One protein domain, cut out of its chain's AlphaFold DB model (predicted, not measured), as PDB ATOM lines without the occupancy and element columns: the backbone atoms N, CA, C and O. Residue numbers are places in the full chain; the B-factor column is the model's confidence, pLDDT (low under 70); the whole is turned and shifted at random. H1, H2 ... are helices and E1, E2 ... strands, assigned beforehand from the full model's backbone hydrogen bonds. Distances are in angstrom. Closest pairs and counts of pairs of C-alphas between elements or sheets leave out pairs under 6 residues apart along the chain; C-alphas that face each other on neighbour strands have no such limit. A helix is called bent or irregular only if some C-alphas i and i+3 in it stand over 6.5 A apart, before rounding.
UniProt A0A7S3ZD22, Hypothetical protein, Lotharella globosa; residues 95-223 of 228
ATOM      1  N   ASP A  95      -4.086 -16.659  28.778       87.06
ATOM      2  CA  ASP A  95      -4.622 -15.852  27.676       87.06
ATOM      3  C   ASP A  95      -5.436 -16.690  26.668       87.06
ATOM      4  O   ASP A  95      -5.658 -16.278  25.527       87.06
ATOM      5  N   VAL A  96      -5.917 -17.864  27.095       91.38
ATOM      6  CA  VAL A  96      -6.941 -18.627  26.378       91.38
ATOM      7  C   VAL A  96      -8.332 -18.269  26.883       91.38
ATOM      8  O   VAL A  96      -8.643 -18.372  28.070       91.38
ATOM      9  N   PHE A  97      -9.200 -17.900  25.948       91.00
ATOM     10  CA  PHE A  97     -10.569 -17.484  26.206       91.00
ATOM     11  C   PHE A  97     -11.550 -18.549  25.734       91.00
ATOM     12  O   PHE A  97     -11.502 -18.983  24.585       91.00
ATOM     13  N   ALA A  98     -12.497 -18.927  26.591       91.19
ATOM     14  CA  ALA A  98     -13.674 -19.657  26.140       91.19
ATOM     15  C   ALA A  98     -14.586 -18.697  25.363       91.19
ATOM     16  O   ALA A  98     -15.054 -17.694  25.902       91.19
ATOM     17  N   VAL A  99     -14.838 -19.006  24.093       92.06
ATOM     18  CA  VAL A  99     -15.684 -18.192  23.204       92.06
ATOM     19  C   VAL A  99     -17.088 -18.763  23.041       92.06
ATOM     20  O   VAL A  99     -17.963 -18.109  22.479       92.06
ATOM     21  N   ARG A 100     -17.332 -19.970  23.567       90.00
ATOM     22  CA  ARG A 100     -18.642 -20.617  23.547       90.00
ATOM     23  C   ARG A 100     -18.925 -21.378  24.836       90.00
ATOM     24  O   ARG A 100     -18.037 -21.977  25.443       90.00
ATOM     25  N   ASN A 101     -20.202 -21.410  25.208       89.00
ATOM     26  CA  ASN A 101     -20.709 -22.329  26.222       89.00
ATOM     27  C   ASN A 101     -20.499 -23.794  25.796       89.00
ATOM     28  O   ASN A 101     -20.389 -24.100  24.610       89.00
ATOM     29  N   GLY A 102     -20.443 -24.711  26.763       86.12
ATOM     30  CA  GLY A 102     -20.260 -26.141  26.473       86.12
ATOM     31  C   GLY A 102     -18.854 -26.524  25.990       86.12
ATOM     32  O   GLY A 102     -18.651 -27.649  25.544       86.12
ATOM     33  N   TRP A 103     -17.860 -25.632  26.106       89.81
ATOM     34  CA  TRP A 103     -16.475 -25.922  25.709       89.81
ATOM     35  C   TRP A 103     -15.909 -27.176  26.394       89.81
ATOM     36  O   TRP A 103     -15.176 -27.938  25.771       89.81
ATOM     37  N   ARG A 104     -16.287 -27.423  27.658       88.50
ATOM     38  CA  ARG A 104     -15.873 -28.609  28.423       88.50
ATOM     39  C   ARG A 104     -16.331 -29.890  27.734       88.50
ATOM     40  O   ARG A 104     -15.540 -30.811  27.562       88.50
ATOM     41  N   ASP A 105     -17.599 -29.938  27.344       87.88
ATOM     42  CA  ASP A 105     -18.197 -31.131  26.746       87.88
ATOM     43  C   ASP A 105     -17.598 -31.386  25.360       87.88
ATOM     44  O   ASP A 105     -17.297 -32.527  25.016       87.88
ATOM     45  N   ARG A 106     -17.287 -30.313  24.618       89.06
ATOM     46  CA  ARG A 106     -16.520 -30.389  23.368       89.06
ATOM     47  C   ARG A 106     -15.114 -30.969  23.575       89.06
ATOM     48  O   ARG A 106     -14.674 -31.792  22.782       89.06
ATOM     49  N   VAL A 107     -14.407 -30.589  24.642       89.62
ATOM     50  CA  VAL A 107     -13.094 -31.181  24.973       89.62
ATOM     51  C   VAL A 107     -13.233 -32.663  25.334       89.62
ATOM     52  O   VAL A 107     -12.433 -33.480  24.884       89.62
ATOM     53  N   LEU A 108     -14.260 -33.035  26.102       89.94
ATOM     54  CA  LEU A 108     -14.537 -34.436  26.435       89.94
ATOM     55  C   LEU A 108     -14.849 -35.277  25.191       89.94
ATOM     56  O   LEU A 108     -14.390 -36.413  25.088       89.94
ATOM     57  N   GLU A 109     -15.578 -34.720  24.227       89.38
ATOM     58  CA  GLU A 109     -15.793 -35.347  22.923       89.38
ATOM     59  C   GLU A 109     -14.461 -35.573  22.187       89.38
ATOM     60  O   GLU A 109     -14.198 -36.678  21.704       89.38
ATOM     61  N   GLU A 110     -13.574 -34.572  22.169       89.88
ATOM     62  CA  GLU A 110     -12.238 -34.709  21.582       89.88
ATOM     63  C   GLU A 110     -11.411 -35.821  22.246       89.88
ATOM     64  O   GLU A 110     -10.687 -36.535  21.548       89.88
ATOM     65  N   CYS A 111     -11.540 -36.035  23.557       90.25
ATOM     66  CA  CYS A 111     -10.881 -37.147  24.251       90.25
ATOM     67  C   CYS A 111     -11.394 -38.523  23.795       90.25
ATOM     68  O   CYS A 111     -10.611 -39.468  23.694       90.25
ATOM     69  N   ARG A 112     -12.698 -38.650  23.515       84.62
ATOM     70  CA  ARG A 112     -13.348 -39.934  23.181       84.62
ATOM     71  C   ARG A 112     -13.052 -40.414  21.763       84.62
ATOM     72  O   ARG A 112     -13.127 -41.612  21.498       84.62
ATOM     73  N   TYR A 113     -12.725 -39.508  20.843       73.06
ATOM     74  CA  TYR A 113     -12.550 -39.880  19.439       73.06
ATOM     75  C   TYR A 113     -11.349 -40.832  19.229       73.06
ATOM     76  O   TYR A 113     -10.207 -40.462  19.518       73.06
ATOM     77  N   PRO A 114     -11.556 -42.029  18.638       58.88
ATOM     78  CA  PRO A 114     -10.643 -43.178  18.718       58.88
ATOM     79  C   PRO A 114      -9.381 -43.091  17.843       58.88
ATOM     80  O   PRO A 114      -8.727 -44.101  17.595       58.88
ATOM     81  N   ARG A 115      -8.971 -41.908  17.373       63.66
ATOM     82  CA  ARG A 115      -7.853 -41.767  16.414       63.66
ATOM     83  C   ARG A 115      -6.459 -42.046  16.997       63.66
ATOM     84  O   ARG A 115      -5.461 -41.752  16.348       63.66
ATOM     85  N   GLY A 116      -6.367 -42.604  18.206       83.12
ATOM     86  CA  GLY A 116      -5.096 -42.972  18.825       83.12
ATOM     87  C   GLY A 116      -4.113 -41.805  18.913       83.12
ATOM     88  O   GLY A 116      -2.920 -42.014  18.758       83.12
ATOM     89  N   PHE A 117      -4.581 -40.575  19.102       92.88
ATOM     90  CA  PHE A 117      -3.721 -39.396  19.054       92.88
ATOM     91  C   PHE A 117      -2.776 -39.307  20.262       92.88
ATOM     92  O   PHE A 117      -3.028 -39.881  21.321       92.88
ATOM     93  N   TRP A 118      -1.700 -38.546  20.094       94.19
ATOM     94  CA  TRP A 118      -0.835 -38.070  21.172       94.19
ATOM     95  C   TRP A 118      -1.131 -36.618  21.518       94.19
ATOM     96  O   TRP A 118      -1.177 -36.263  22.694       94.19
ATOM     97  N   ARG A 119      -1.403 -35.793  20.503       93.25
ATOM     98  CA  ARG A 119      -1.714 -34.378  20.685       93.25
ATOM     99  C   ARG A 119      -2.769 -33.902  19.693       93.25
ATOM    100  O   ARG A 119      -2.711 -34.248  18.512       93.25
ATOM    101  N   LYS A 120      -3.696 -33.084  20.182       92.62
ATOM    102  CA  LYS A 120      -4.604 -32.269  19.377       92.62
ATOM    103  C   LYS A 120      -4.383 -30.805  19.697       92.62
ATOM    104  O   LYS A 120      -4.218 -30.462  20.865       92.62
ATOM    105  N   GLY A 121      -4.406 -29.949  18.694       89.31
ATOM    106  CA  GLY A 121      -4.205 -28.527  18.924       89.31
ATOM    107  C   GLY A 121      -4.546 -27.680  17.709       89.31
ATOM    108  O   GLY A 121      -4.762 -28.215  16.615       89.31
ATOM    109  N   PRO A 122      -4.604 -26.357  17.902       85.75
ATOM    110  CA  PRO A 122      -4.802 -25.426  16.814       85.75
ATOM    111  C   PRO A 122      -3.575 -25.418  15.896       85.75
ATOM    112  O   PRO A 122      -2.424 -25.490  16.346       85.75
ATOM    113  N   SER A 123      -3.819 -25.267  14.594       71.25
ATOM    114  CA  SER A 123      -2.802 -24.669  13.728       71.25
ATOM    115  C   SER A 123      -2.666 -23.200  14.109       71.25
ATOM    116  O   SER A 123      -3.638 -22.578  14.543       71.25
ATOM    117  N   GLN A 124      -1.485 -22.618  13.909       70.12
ATOM    118  CA  GLN A 124      -1.417 -21.166  13.800       70.12
ATOM    119  C   GLN A 124      -2.322 -20.738  12.640       70.12
ATOM    120  O   GLN A 124      -2.218 -21.302  11.546       70.12
ATOM    121  N   LEU A 125      -3.240 -19.804  12.896       64.75
ATOM    122  CA  LEU A 125      -4.005 -19.156  11.841       64.75
ATOM    123  C   LEU A 125      -3.182 -17.971  11.350       64.75
ATOM    124  O   LEU A 125      -2.975 -17.018  12.107       64.75
ATOM    125  N   PRO A 126      -2.656 -18.016  10.118       51.94
ATOM    126  CA  PRO A 126      -1.890 -16.903   9.609       51.94
ATOM    127  C   PRO A 126      -2.894 -15.839   9.172       51.94
ATOM    128  O   PRO A 126      -3.631 -16.027   8.204       51.94
ATOM    129  N   LEU A 127      -2.899 -14.689   9.843       50.69
ATOM    130  CA  LEU A 127      -3.323 -13.457   9.185       50.69
ATOM    131  C   LEU A 127      -2.211 -13.102   8.186       50.69
ATOM    132  O   LEU A 127      -1.290 -12.341   8.479       50.69
ATOM    133  N   PHE A 128      -2.270 -13.747   7.014       43.94
ATOM    134  CA  PHE A 128      -1.305 -13.655   5.907       43.94
ATOM    135  C   PHE A 128      -1.076 -12.225   5.388       43.94
ATOM    136  O   PHE A 128      -0.190 -11.998   4.570       43.94
ATOM    137  N   ASN A 129      -1.871 -11.262   5.839       44.16
ATOM    138  CA  ASN A 129      -1.915  -9.897   5.344       44.16
ATOM    139  C   ASN A 129      -1.082  -8.885   6.150       44.16
ATOM    140  O   ASN A 129      -0.848  -7.801   5.625       44.16
ATOM    141  N   MET A 130      -0.603  -9.190   7.367       42.81
ATOM    142  CA  MET A 130       0.153  -8.195   8.167       42.81
ATOM    143  C   MET A 130       1.496  -8.658   8.725       42.81
ATOM    144  O   MET A 130       2.362  -7.831   8.996       42.81
ATOM    145  N   VAL A 131       1.710  -9.963   8.863       45.78
ATOM    146  CA  VAL A 131       3.003 -10.507   9.278       45.78
ATOM    147  C   VAL A 131       3.338 -11.555   8.243       45.78
ATOM    148  O   VAL A 131       2.738 -12.629   8.238       45.78
ATOM    149  N   GLY A 132       4.239 -11.235   7.310       39.94
ATOM    150  CA  GLY A 132       4.765 -12.254   6.408       39.94
ATOM    151  C   GLY A 132       5.163 -13.454   7.264       39.94
ATOM    152  O   GLY A 132       5.807 -13.285   8.299       39.94
ATOM    153  N   ALA A 133       4.724 -14.659   6.919       42.97
ATOM    154  CA  ALA A 133       5.185 -15.849   7.616       42.97
ATOM    155  C   ALA A 133       6.666 -16.057   7.240       42.97
ATOM    156  O   ALA A 133       6.988 -16.843   6.358       42.97
ATOM    157  N   VAL A 134       7.571 -15.288   7.859       43.56
ATOM    158  CA  VAL A 134       8.976 -15.155   7.430       43.56
ATOM    159  C   VAL A 134       9.866 -16.300   7.929       43.56
ATOM    160  O   VAL A 134      11.071 -16.286   7.703       43.56
ATOM    161  N   SER A 135       9.313 -17.285   8.644       45.72
ATOM    162  CA  SER A 135      10.101 -18.332   9.295       45.72
ATOM    163  C   SER A 135       9.366 -19.668   9.327       45.72
ATOM    164  O   SER A 135       8.163 -19.716   9.589       45.72
ATOM    165  N   ALA A 136      10.118 -20.761   9.145       46.16
ATOM    166  CA  ALA A 136       9.670 -22.137   9.385       46.16
ATOM    167  C   ALA A 136       9.042 -22.316  10.785       46.16
ATOM    168  O   ALA A 136       8.178 -23.166  10.984       46.16
ATOM    169  N   HIS A 137       9.403 -21.436  11.728       48.25
ATOM    170  CA  HIS A 137       8.781 -21.308  13.039       48.25
ATOM    171  C   HIS A 137       7.259 -21.090  12.992       48.25
ATOM    172  O   HIS A 137       6.611 -21.388  13.976       48.25
ATOM    173  N   HIS A 138       6.636 -20.613  11.911       56.59
ATOM    174  CA  HIS A 138       5.174 -20.415  11.885       56.59
ATOM    175  C   HIS A 138       4.367 -21.655  11.459       56.59
ATOM    176  O   HIS A 138       3.141 -21.648  11.531       56.59
ATOM    177  N   TYR A 139       5.028 -22.748  11.063       66.50
ATOM    178  CA  TYR A 139       4.366 -23.973  10.589       66.50
ATOM    179  C   TYR A 139       4.297 -25.073  11.662       66.50
ATOM    180  O   TYR A 139       4.472 -26.257  11.366       66.50
ATOM    181  N   HIS A 140       4.053 -24.706  12.923       78.81
ATOM    182  CA  HIS A 140       3.904 -25.665  14.022       78.81
ATOM    183  C   HIS A 140       2.531 -25.590  14.699       78.81
ATOM    184  O   HIS A 140       1.863 -24.560  14.717       78.81
ATOM    185  N   MET A 141       2.120 -26.700  15.310       86.56
ATOM    186  CA  MET A 141       0.949 -26.755  16.189       86.56
ATOM    187  C   MET A 141       1.275 -26.072  17.517       86.56
ATOM    188  O   MET A 141       2.178 -26.548  18.200       86.56
ATOM    189  N   ASN A 142       0.551 -25.019  17.903       87.88
ATOM    190  CA  ASN A 142       0.802 -24.242  19.128       87.88
ATOM    191  C   ASN A 142       0.649 -25.081  20.410       87.88
ATOM    192  O   ASN A 142      -0.198 -25.973  20.461       87.88
ATOM    193  N   THR A 143       1.473 -24.814  21.431       88.56
ATOM    194  CA  THR A 143       1.548 -25.563  22.706       88.56
ATOM    195  C   THR A 143       0.207 -25.676  23.444       88.56
ATOM    196  O   THR A 143      -0.017 -26.660  24.144       88.56
ATOM    197  N   ALA A 144      -0.729 -24.742  23.284       91.38
ATOM    198  CA  ALA A 144      -2.085 -24.911  23.791       91.38
ATOM    199  C   ALA A 144      -2.788 -26.074  23.067       91.38
ATOM    200  O   ALA A 144      -2.876 -26.108  21.842       91.38
ATOM    201  N   GLY A 145      -3.288 -27.062  23.806       93.25
ATOM    202  CA  GLY A 145      -3.892 -28.236  23.189       93.25
ATOM    203  C   GLY A 145      -4.221 -29.366  24.151       93.25
ATOM    204  O   GLY A 145      -3.988 -29.293  25.355       93.25
ATOM    205  N   LEU A 146      -4.790 -30.430  23.592       94.44
ATOM    206  CA  LEU A 146      -5.147 -31.654  24.294       94.44
ATOM    207  C   LEU A 146      -4.052 -32.706  24.098       94.44
ATOM    208  O   LEU A 146      -3.752 -33.112  22.977       94.44
ATOM    209  N   TYR A 147      -3.490 -33.177  25.199       95.12
ATOM    210  CA  TYR A 147      -2.398 -34.137  25.256       95.12
ATOM    211  C   TYR A 147      -2.917 -35.451  25.816       95.12
ATOM    212  O   TYR A 147      -3.617 -35.459  26.826       95.12
ATOM    213  N   LYS A 148      -2.560 -36.568  25.186       94.38
ATOM    214  CA  LYS A 148      -2.788 -37.896  25.754       94.38
ATOM    215  C   LYS A 148      -1.612 -38.267  26.654       94.38
ATOM    216  O   LYS A 148      -0.462 -38.139  26.239       94.38
ATOM    217  N   MET A 149      -1.886 -38.799  27.841       94.12
ATOM    218  CA  MET A 149      -0.873 -39.289  28.788       94.12
ATOM    219  C   MET A 149      -0.350 -40.679  28.392       94.12
ATOM    220  O   MET A 149      -0.290 -41.614  29.184       94.12
ATOM    221  N   ASP A 150       0.013 -40.818  27.119       93.31
ATOM    222  CA  ASP A 150       0.503 -42.050  26.515       93.31
ATOM    223  C   ASP A 150       1.999 -42.240  26.833       93.31
ATOM    224  O   ASP A 150       2.791 -41.334  26.554       93.31
ATOM    225  N   PRO A 151       2.434 -43.386  27.391       92.94
ATOM    226  CA  PRO A 151       3.829 -43.583  27.782       92.94
ATOM    227  C   PRO A 151       4.837 -43.357  26.649       92.94
ATOM    228  O   PRO A 151       5.881 -42.754  26.890       92.94
ATOM    229  N   CYS A 152       4.514 -43.777  25.420       93.06
ATOM    230  CA  CYS A 152       5.398 -43.588  24.270       93.06
ATOM    231  C   CYS A 152       5.532 -42.109  23.899       93.06
ATOM    232  O   CYS A 152       6.607 -41.658  23.504       93.06
ATOM    233  N   PHE A 153       4.452 -41.340  24.047       93.75
ATOM    234  CA  PHE A 153       4.503 -39.906  23.804       93.75
ATOM    235  C   PHE A 153       5.311 -39.175  24.874       93.75
ATOM    236  O   PHE A 153       6.135 -38.326  24.549       93.75
ATOM    237  N   LEU A 154       5.122 -39.533  26.146       93.50
ATOM    238  CA  LEU A 154       5.879 -38.941  27.248       93.50
ATOM    239  C   LEU A 154       7.382 -39.229  27.127       93.50
ATOM    240  O   LEU A 154       8.199 -38.354  27.402       93.50
ATOM    241  N   GLU A 155       7.759 -40.424  26.667       93.38
ATOM    242  CA  GLU A 155       9.157 -40.754  26.370       93.38
ATOM    243  C   GLU A 155       9.721 -39.913  25.215       93.38
ATOM    244  O   GLU A 155      10.846 -39.412  25.305       93.38
ATOM    245  N   LEU A 156       8.934 -39.697  24.153       92.56
ATOM    246  CA  LEU A 156       9.311 -38.786  23.073       92.56
ATOM    247  C   LEU A 156       9.527 -37.363  23.606       92.56
ATOM    248  O   LEU A 156      10.554 -36.765  23.303       92.56
ATOM    249  N   LEU A 157       8.616 -36.836  24.427       92.00
ATOM    250  CA  LEU A 157       8.752 -35.502  25.024       92.00
ATOM    251  C   LEU A 157      10.030 -35.371  25.869       92.00
ATOM    252  O   LEU A 157      10.748 -34.382  25.738       92.00
ATOM    253  N   GLU A 158      10.375 -36.379  26.676       91.31
ATOM    254  CA  GLU A 158      11.637 -36.377  27.435       91.31
ATOM    255  C   GLU A 158      12.873 -36.408  26.539       91.31
ATOM    256  O   GLU A 158      13.893 -35.784  26.847       91.31
ATOM    257  N   ARG A 159      12.806 -37.119  25.411       91.62
ATOM    258  CA  ARG A 159      13.879 -37.086  24.419       91.62
ATOM    259  C   ARG A 159      14.017 -35.698  23.800       91.62
ATOM    260  O   ARG A 159      15.123 -35.171  23.796       91.62
ATOM    261  N   LEU A 160      12.921 -35.100  23.339       90.31
ATOM    262  CA  LEU A 160      12.934 -33.776  22.709       90.31
ATOM    263  C   LEU A 160      13.480 -32.703  23.645       90.31
ATOM    264  O   LEU A 160      14.291 -31.886  23.229       90.31
ATOM    265  N   ARG A 161      13.127 -32.762  24.931       88.50
ATOM    266  CA  ARG A 161      13.677 -31.861  25.947       88.50
ATOM    267  C   ARG A 161      15.204 -31.946  26.067       88.50
ATOM    268  O   ARG A 161      15.837 -30.951  26.401       88.50
ATOM    269  N   ARG A 162      15.798 -33.125  25.848       89.31
ATOM    270  CA  ARG A 162      17.263 -33.303  25.849       89.31
ATOM    271  C   ARG A 162      17.897 -32.834  24.546       89.31
ATOM    272  O   ARG A 162      18.950 -32.211  24.598       89.31
ATOM    273  N   ASP A 163      17.259 -33.139  23.419       90.25
ATOM    274  CA  ASP A 163      17.785 -32.843  22.083       90.25
ATOM    275  C   ASP A 163      17.667 -31.333  21.755       90.25
ATOM    276  O   ASP A 163      18.526 -30.783  21.071       90.25
ATOM    277  N   TYR A 164      16.659 -30.639  22.301       88.25
ATOM    278  CA  TYR A 164      16.365 -29.226  22.022       88.25
ATOM    279  C   TYR A 164      16.095 -28.402  23.297       88.25
ATOM    280  O   TYR A 164      15.053 -27.773  23.394       88.25
ATOM    281  N   PRO A 165      16.990 -28.329  24.292       83.62
ATOM    282  CA  PRO A 165      16.674 -27.820  25.639       83.62
ATOM    283  C   PRO A 165      16.091 -26.396  25.710       83.62
ATOM    284  O   PRO A 165      15.388 -26.071  26.668       83.62
ATOM    285  N   PHE A 166      16.349 -25.556  24.707       82.38
ATOM    286  CA  PHE A 166      15.946 -24.147  24.694       82.38
ATOM    287  C   PHE A 166      14.718 -23.847  23.825       82.38
ATOM    288  O   PHE A 166      14.038 -22.848  24.063       82.38
ATOM    289  N   ALA A 167      14.404 -24.705  22.849       83.25
ATOM    290  CA  ALA A 167      13.365 -24.423  21.860       83.25
ATOM    291  C   ALA A 167      11.951 -24.457  22.478       83.25
ATOM    292  O   ALA A 167      11.720 -25.216  23.406       83.25
ATOM    293  N   PRO A 168      10.974 -23.679  21.993       83.25
ATOM    294  CA  PRO A 168       9.579 -23.812  22.436       83.25
ATOM    295  C   PRO A 168       9.036 -25.258  22.291       83.25
ATOM    296  O   PRO A 168       9.414 -25.928  21.323       83.25
ATOM    297  N   PRO A 169       8.136 -25.771  23.160       83.00
ATOM    298  CA  PRO A 169       7.734 -27.185  23.132       83.00
ATOM    299  C   PRO A 169       7.011 -27.590  21.843       83.00
ATOM    300  O   PRO A 169       7.171 -28.703  21.339       83.00
ATOM    301  N   ASP A 170       6.211 -26.681  21.299       82.62
ATOM    302  CA  ASP A 170       5.553 -26.837  20.009       82.62
ATOM    303  C   ASP A 170       6.534 -26.827  18.833       82.62
ATOM    304  O   ASP A 170       6.421 -27.672  17.938       82.62
ATOM    305  N   ALA A 171       7.516 -25.930  18.856       84.69
ATOM    306  CA  ALA A 171       8.558 -25.863  17.843       84.69
ATOM    307  C   ALA A 171       9.484 -27.091  17.872       84.69
ATOM    308  O   ALA A 171       9.853 -27.578  16.807       84.69
ATOM    309  N   MET A 172       9.817 -27.646  19.045       87.75
ATOM    310  CA  MET A 172      10.657 -28.854  19.161       87.75
ATOM    311  C   MET A 172      10.083 -30.043  18.387       87.75
ATOM    312  O   MET A 172      10.802 -30.727  17.663       87.75
ATOM    313  N   LEU A 173       8.777 -30.292  18.537       88.94
ATOM    314  CA  LEU A 173       8.091 -31.362  17.813       88.94
ATOM    315  C   LEU A 173       8.147 -31.119  16.305       88.94
ATOM    316  O   LEU A 173       8.413 -32.048  15.544       88.94
ATOM    317  N   HIS A 174       7.922 -29.875  15.877       87.44
ATOM    318  CA  HIS A 174       8.035 -29.509  14.472       87.44
ATOM    319  C   HIS A 174       9.454 -29.763  13.942       87.44
ATOM    320  O   HIS A 174       9.591 -30.480  12.953       87.44
ATOM    321  N   LEU A 175      10.488 -29.259  14.622       87.00
ATOM    322  CA  LEU A 175      11.891 -29.458  14.246       87.00
ATOM    323  C   LEU A 175      12.231 -30.946  14.127       87.00
ATOM    324  O   LEU A 175      12.660 -31.397  13.069       87.00
ATOM    325  N   PHE A 176      11.934 -31.729  15.165       89.75
ATOM    326  CA  PHE A 176      12.240 -33.157  15.189       89.75
ATOM    327  C   PHE A 176      11.598 -33.936  14.043       89.75
ATOM    328  O   PHE A 176      12.196 -34.871  13.520       89.75
ATOM    329  N   PHE A 177      10.366 -33.600  13.663       88.25
ATOM    330  CA  PHE A 177       9.683 -34.309  12.587       88.25
ATOM    331  C   PHE A 177      10.087 -33.846  11.185       88.25
ATOM    332  O   PHE A 177       9.919 -34.615  10.240       88.25
ATOM    333  N   HIS A 178      10.619 -32.634  11.038       85.94
ATOM    334  CA  HIS A 178      10.993 -32.078   9.735       85.94
ATOM    335  C   HIS A 178      12.498 -32.160   9.443       85.94
ATOM    336  O   HIS A 178      12.918 -31.828   8.337       85.94
ATOM    337  N   GLU A 179      13.304 -32.666  10.379       88.00
ATOM    338  CA  GLU A 179      14.683 -33.079  10.109       88.00
ATOM    339  C   GLU A 179      14.720 -34.241   9.092       88.00
ATOM    340  O   GLU A 179      14.081 -35.277   9.323       88.00
ATOM    341  N   PRO A 180      15.479 -34.126   7.982       88.44
ATOM    342  CA  PRO A 180      15.572 -35.177   6.967       88.44
ATOM    343  C   PRO A 180      15.955 -36.552   7.537       88.44
ATOM    344  O   PRO A 180      15.367 -37.574   7.175       88.44
ATOM    345  N   GLU A 181      16.870 -36.589   8.507       91.75
ATOM    346  CA  GLU A 181      17.332 -37.801   9.194       91.75
ATOM    347  C   GLU A 181      16.227 -38.468  10.029       91.75
ATOM    348  O   GLU A 181      16.320 -39.642  10.405       91.75
ATOM    349  N   ARG A 182      15.157 -37.727  10.334       89.69
ATOM    350  CA  ARG A 182      14.010 -38.158  11.136       89.69
ATOM    351  C   ARG A 182      12.761 -38.409  10.299       89.69
ATOM    352  O   ARG A 182      11.734 -38.772  10.872       89.69
ATOM    353  N   PHE A 183      12.831 -38.333   8.970       88.56
ATOM    354  CA  PHE A 183      11.664 -38.487   8.093       88.56
ATOM    355  C   PHE A 183      10.867 -39.782   8.345       88.56
ATOM    356  O   PHE A 183       9.636 -39.776   8.348       88.56
ATOM    357  N   ARG A 184      11.543 -40.894   8.674       93.31
ATOM    358  CA  ARG A 184      10.868 -42.149   9.062       93.31
ATOM    359  C   ARG A 184      10.019 -42.010  10.332       93.31
ATOM    360  O   ARG A 184       8.956 -42.621  10.419       93.31
ATOM    361  N   ASN A 185      10.459 -41.215  11.309       91.50
ATOM    362  CA  ASN A 185       9.664 -40.924  12.505       91.50
ATOM    363  C   ASN A 185       8.433 -40.097  12.144       91.50
ATOM    364  O   ASN A 185       7.354 -40.380  12.659       91.50
ATOM    365  N   PHE A 186       8.572 -39.121  11.245       90.75
ATOM    366  CA  PHE A 186       7.430 -38.358  10.755       90.75
ATOM    367  C   PHE A 186       6.408 -39.260  10.070       90.75
ATOM    368  O   PHE A 186       5.252 -39.272  10.480       90.75
ATOM    369  N   GLN A 187       6.825 -40.098   9.118       91.56
ATOM    370  CA  GLN A 187       5.922 -41.056   8.467       91.56
ATOM    371  C   GLN A 187       5.222 -41.973   9.479       91.56
ATOM    372  O   GLN A 187       4.034 -42.270   9.346       91.56
ATOM    373  N   ARG A 188       5.948 -42.406  10.517       91.62
ATOM    374  CA  ARG A 188       5.419 -43.311  11.537       91.62
ATOM    375  C   ARG A 188       4.455 -42.639  12.511       91.62
ATOM    376  O   ARG A 188       3.540 -43.313  12.971       91.62
ATOM    377  N   TYR A 189       4.649 -41.369  12.859       92.44
ATOM    378  CA  TYR A 189       3.951 -40.748  13.992       92.44
ATOM    379  C   TYR A 189       3.150 -39.491  13.651       92.44
ATOM    380  O   TYR A 189       2.387 -39.047  14.503       92.44
ATOM    381  N   SER A 190       3.242 -38.934  12.440       89.12
ATOM    382  CA  SER A 190       2.524 -37.703  12.061       89.12
ATOM    383  C   SER A 190       1.015 -37.801  12.298       89.12
ATOM    384  O   SER A 190       0.413 -36.877  12.834       89.12
ATOM    385  N   HIS A 191       0.417 -38.964  12.028       89.12
ATOM    386  CA  HIS A 191      -1.003 -39.241  12.273       89.12
ATOM    387  C   HIS A 191      -1.424 -39.168  13.755       89.12
ATOM    388  O   HIS A 191      -2.617 -39.173  14.051       89.12
ATOM    389  N   ARG A 192      -0.473 -39.122  14.699       92.94
ATOM    390  CA  ARG A 192      -0.729 -38.954  16.139       92.94
ATOM    391  C   ARG A 192      -0.895 -37.480  16.536       92.94
ATOM    392  O   ARG A 192      -1.321 -37.217  17.659       92.94
ATOM    393  N   PHE A 193      -0.588 -36.542  15.640       91.25
ATOM    394  CA  PHE A 193      -0.719 -35.098  15.836       91.25
ATOM    395  C   PHE A 193      -1.864 -34.589  14.971       91.25
ATOM    396  O   PHE A 193      -1.754 -34.532  13.748       91.25
ATOM    397  N   LEU A 194      -2.989 -34.254  15.598       90.00
ATOM    398  CA  LEU A 194      -4.199 -33.878  14.877       90.00
ATOM    399  C   LEU A 194      -4.472 -32.388  15.041       90.00
ATOM    400  O   LEU A 194      -4.623 -31.891  16.155       90.00
ATOM    401  N   TYR A 195      -4.577 -31.684  13.921       88.88
ATOM    402  CA  TYR A 195      -5.097 -30.326  13.919       88.88
ATOM    403  C   TYR A 195      -6.611 -30.364  14.097       88.88
ATOM    404  O   TYR A 195      -7.302 -31.161  13.460       88.88
ATOM    405  N   THR A 196      -7.112 -29.516  14.984       88.38
ATOM    406  CA  THR A 196      -8.533 -29.448  15.326       88.38
ATOM    407  C   THR A 196      -8.979 -28.006  15.431       88.38
ATOM    408  O   THR A 196      -8.191 -27.147  15.814       88.38
ATOM    409  N   ASP A 197     -10.258 -27.768  15.191       87.94
ATOM    410  CA  ASP A 197     -10.867 -26.443  15.212       87.94
ATOM    411  C   ASP A 197     -11.622 -26.125  16.516       87.94
ATOM    412  O   ASP A 197     -12.208 -25.049  16.631       87.94
ATOM    413  N   PHE A 198     -11.594 -27.008  17.530       90.38
ATOM    414  CA  PHE A 198     -12.186 -26.716  18.849       90.38
ATOM    415  C   PHE A 198     -11.469 -25.553  19.554       90.38
ATOM    416  O   PHE A 198     -12.073 -24.837  20.355       90.38
ATOM    417  N   MET A 199     -10.193 -25.353  19.229       91.69
ATOM    418  CA  MET A 199      -9.390 -24.213  19.636       91.69
ATOM    419  C   MET A 199      -8.811 -23.550  18.387       91.69
ATOM    420  O   MET A 199      -8.411 -24.251  17.462       91.69
ATOM    421  N   GLN A 200      -8.750 -22.221  18.365       90.56
ATOM    422  CA  GLN A 200      -8.002 -21.456  17.363       90.56
ATOM    423  C   GLN A 200      -6.852 -20.706  18.037       90.56
ATOM    424  O   GLN A 200      -6.988 -20.286  19.185       90.56
ATOM    425  N   ASN A 201      -5.736 -20.531  17.327       88.12
ATOM    426  CA  ASN A 201      -4.603 -19.729  17.788       88.12
ATOM    427  C   ASN A 201      -4.440 -18.484  16.903       88.12
ATOM    428  O   ASN A 201      -4.120 -18.609  15.718       88.12
ATOM    429  N   TRP A 202      -4.646 -17.310  17.499       85.44
ATOM    430  CA  TRP A 202      -4.618 -15.998  16.860       85.44
ATOM    431  C   TRP A 202      -3.394 -15.202  17.318       85.44
ATOM    432  O   TRP A 202      -3.254 -14.856  18.490       85.44
ATOM    433  N   ILE A 203      -2.512 -14.887  16.369       77.69
ATOM    434  CA  ILE A 203      -1.277 -14.120  16.616       77.69
ATOM    435  C   ILE A 203      -1.562 -12.607  16.682       77.69
ATOM    436  O   ILE A 203      -0.831 -11.866  17.336       77.69
ATOM    437  N   GLY A 204      -2.629 -12.152  16.020       76.75
ATOM    438  CA  GLY A 204      -3.029 -10.748  15.948       76.75
ATOM    439  C   GLY A 204      -4.306 -10.430  16.721       76.75
ATOM    440  O   GLY A 204      -4.763 -11.193  17.575       76.75
ATOM    441  N   GLU A 205      -4.870  -9.270  16.394       82.31
ATOM    442  CA  GLU A 205      -6.189  -8.876  16.874       82.31
ATOM    443  C   GLU A 205      -7.270  -9.808  16.326       82.31
ATOM    444  O   GLU A 205      -7.173 -10.271  15.189       82.31
ATOM    445  N   TRP A 206      -8.291 -10.076  17.137       85.62
ATOM    446  CA  TRP A 206      -9.413 -10.927  16.747       85.62
ATOM    447  C   TRP A 206     -10.723 -10.470  17.388       85.62
ATOM    448  O   TRP A 206     -10.735  -9.975  18.523       85.62
ATOM    449  N   GLU A 207     -11.824 -10.685  16.671       89.81
ATOM    450  CA  GLU A 207     -13.195 -10.519  17.153       89.81
ATOM    451  C   GLU A 207     -13.969 -11.843  17.075       89.81
ATOM    452  O   GLU A 207     -13.591 -12.785  16.377       89.81
ATOM    453  N   TYR A 208     -15.089 -11.942  17.798       90.06
ATOM    454  CA  TYR A 208     -15.923 -13.152  17.768       90.06
ATOM    455  C   TYR A 208     -16.426 -13.493  16.362       90.06
ATOM    456  O   TYR A 208     -16.545 -14.674  16.036       90.06
ATOM    457  N   ALA A 209     -16.738 -12.478  15.549       90.50
ATOM    458  CA  ALA A 209     -17.209 -12.677  14.184       90.50
ATOM    459  C   ALA A 209     -16.163 -13.429  13.348       90.50
ATOM    460  O   ALA A 209     -16.492 -14.475  12.790       90.50
ATOM    461  N   ASP A 210     -14.905 -12.979  13.379       88.19
ATOM    462  CA  ASP A 210     -13.796 -13.596  12.640       88.19
ATOM    463  C   ASP A 210     -13.567 -15.051  13.072       88.19
ATOM    464  O   ASP A 210     -13.408 -15.954  12.248       88.19
ATOM    465  N   VAL A 211     -13.598 -15.300  14.387       89.00
ATOM    466  CA  VAL A 211     -13.416 -16.642  14.959       89.00
ATOM    467  C   VAL A 211     -14.469 -17.605  14.413       89.00
ATOM    468  O   VAL A 211     -14.138 -18.722  14.005       89.00
ATOM    469  N   PHE A 212     -15.739 -17.194  14.393       90.06
ATOM    470  CA  PHE A 212     -16.839 -18.056  13.959       90.06
ATOM    471  C   PHE A 212     -17.029 -18.113  12.445       90.06
ATOM    472  O   PHE A 212     -17.597 -19.094  11.956       90.06
ATOM    473  N   GLU A 213     -16.553 -17.108  11.712       90.44
ATOM    474  CA  GLU A 213     -16.399 -17.176  10.262       90.44
ATOM    475  C   GLU A 213     -15.350 -18.229   9.891       90.44
ATOM    476  O   GLU A 213     -15.618 -19.084   9.049       90.44
ATOM    477  N   HIS A 214     -14.202 -18.234  10.580       87.38
ATOM    478  CA  HIS A 214     -13.135 -19.197  10.323       87.38
ATOM    479  C   HIS A 214     -13.525 -20.634  10.698       87.38
ATOM    480  O   HIS A 214     -13.353 -21.560   9.905       87.38
ATOM    481  N   SER A 215     -14.066 -20.846  11.903       89.31
ATOM    482  CA  SER A 215     -14.681 -22.126  12.257       89.31
ATOM    483  C   SER A 215     -15.827 -21.969  13.243       89.31
ATOM    484  O   SER A 215     -15.687 -21.533  14.390       89.31
ATOM    485  N   ARG A 216     -16.981 -22.488  12.824       90.19
ATOM    486  CA  ARG A 216     -18.160 -22.606  13.677       90.19
ATOM    487  C   ARG A 216     -18.014 -23.652  14.772       90.19
ATOM    488  O   ARG A 216     -18.905 -23.696  15.607       90.19
ATOM    489  N   ASN A 217     -16.960 -24.460  14.836       89.50
ATOM    490  CA  ASN A 217     -16.784 -25.458  15.902       89.50
ATOM    491  C   ASN A 217     -15.897 -24.966  17.051       89.50
ATOM    492  O   ASN A 217     -15.725 -25.675  18.044       89.50
ATOM    493  N   THR A 218     -15.352 -23.759  16.933       91.94
ATOM    494  CA  THR A 218     -14.433 -23.209  17.923       91.94
ATOM    495  C   THR A 218     -15.135 -22.870  19.224       91.94
ATOM    496  O   THR A 218     -16.164 -22.191  19.259       91.94
ATOM    497  N   VAL A 219     -14.555 -23.368  20.315       93.88
ATOM    498  CA  VAL A 219     -15.025 -23.143  21.683       93.88
ATOM    499  C   VAL A 219     -14.000 -22.398  22.531       93.88
ATOM    500  O   VAL A 219     -14.377 -21.797  23.536       93.88
ATOM    501  N   MET A 220     -12.729 -22.385  22.116       94.12
ATOM    502  CA  MET A 220     -11.645 -21.659  22.776       94.12
ATOM    503  C   MET A 220     -10.769 -20.910  21.768       94.12
ATOM    504  O   MET A 220     -10.562 -21.370  20.649       94.12
ATOM    505  N   VAL A 221     -10.214 -19.778  22.183       92.12
ATOM    506  CA  VAL A 221      -9.261 -18.994  21.396       92.12
ATOM    507  C   VAL A 221      -8.041 -18.707  22.251       92.12
ATOM    508  O   VAL A 221      -8.173 -18.134  23.330       92.12
ATOM    509  N   HIS A 222      -6.865 -19.098  21.773       90.44
ATOM    510  CA  HIS A 222      -5.590 -18.592  22.266       90.44
ATOM    511  C   HIS A 222      -5.256 -17.324  21.492       90.44
ATOM    512  O   HIS A 222      -5.177 -17.365  20.266       90.44
ATOM    513  N   GLY A 223      -5.127 -16.192  22.178       80.62
ATOM    514  CA  GLY A 223      -4.796 -14.937  21.512       80.62
ATOM    515  C   GLY A 223      -4.827 -13.747  22.459       80.62
ATOM    516  O   GLY A 223      -5.797 -13.543  23.185       80.62
TER     517      GLY A 223
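This is residues 95 to 223 of the 228 residues of the protein "Hypothetical protein" of Lotharella globosa (UniProt A0A7S3ZD22). Two small three-stranded sheets stand end to end, E3 E2 E4 near the middle of the domain and E1 E6 E5 toward one end; the helices H2, H3 and H4 cluster at the other end, H3 touching both of its partners. H1 runs past both sheets and grazes each, H5 grazes the sheet E1 E6 E5 at its end of the domain, and residues 122 to 144 make a wide loop with no named element. The printed part has 129 residues with five named helices and six named strands, in the order E1 H1 E2 E3 H2 H3 H4 E4 E5 H5 E6. Both sheets are mixed, and the class is mixed, helices and strands. The whole is compact, with a radius of gyration of the C-alphas of 15.4 A and spans of 43 by 37 by 23 A.

Begin at E2, residues 119 to 121, the inner strand of the sheet E3 E2 E4. Beside it E3, residues 145 to 148, is its antiparallel neighbour and forms a hairpin with it; N 120 and O 146 are 2.8 A apart, within hydrogen-bond range. On the other side of E2 look for E4, residues 193 to 195, its parallel neighbour, with N 194 and O 119 at 2.9 A. The second sheet has E6, residues 220 to 222, as its inner strand. E1, residues 96 to 98, is antiparallel to E6, with N 97 and O 221 at 2.8 A; E5, residues 199 to 202, is parallel to E6, with N 202 and O 222 at 2.8 A. The closest C-alphas of E2 and E5, those of Gly 121 and Met 199, are 6.8 A apart. H1, residues 103 to 112, only grazes both sheets; its closest C-alpha pair with E3 is Cys 111 and Leu 146, 7.9 A. H5, residues 208 to 214, only grazes the sheet E1 E6 E5, and E5, H5, E6 form a strand-helix-strand unit, two parallel neighbour strands with a helix between them in the chain, with a right-handed crossover. H3, residues 169 to 178, and H4, residues 180 to 192, touch at the C-alphas of Phe 177 and Phe 186, 5.0 A, at a steep tilt of 61 degrees, opposite ways. H2, residues 151 to 163, only just touches H3, with 3 pairs of C-alphas within 8 A, through its residue 160 alone; Leu 160 and Met 172 have the closest C-alphas, 6.5 A, and the lines are about perpendicular at 89 degrees. H2 and H4 are apart. Every O i to N i+4 pair is within hydrogen-bond range in H1, H2 and H5, against 5 of 6 in H3 and 5 of 9 in H4.

Find C-alpha 96 at (-6.941, -18.627, 26.378), where E1 begins. H1 spans 14.6 A from C-alpha 103 to 112, and E3 spans 10.1 A. Find C-alpha 151 at (3.829, -43.583, 27.782); from there H2 runs 18.5 A to C-alpha 163. H3 spans 14.6 A and H4 19.1 A; H4 is irregular, with C-alphas 181 and 184 at 7.8 A. E5 spans 9.9 A and H5 10.0 A, and E6 ends at C-alpha 222, (-5.590, -18.592, 22.266).

The C-alphas farthest apart are those of Asn 101 and Glu 181, 44.5 A. The printed part has no cut. The link from E2 to E3, 23 residues, is long; in it, residues 124 to 125 pair in parallel with residues 201 to 202 of E5. Residues 179 to 184, of which 180 to 184 belong to H4, stand free. The mean pLDDT of the printed part is 83.7, and residues 114 to 115 and 125 to 139 are under 70.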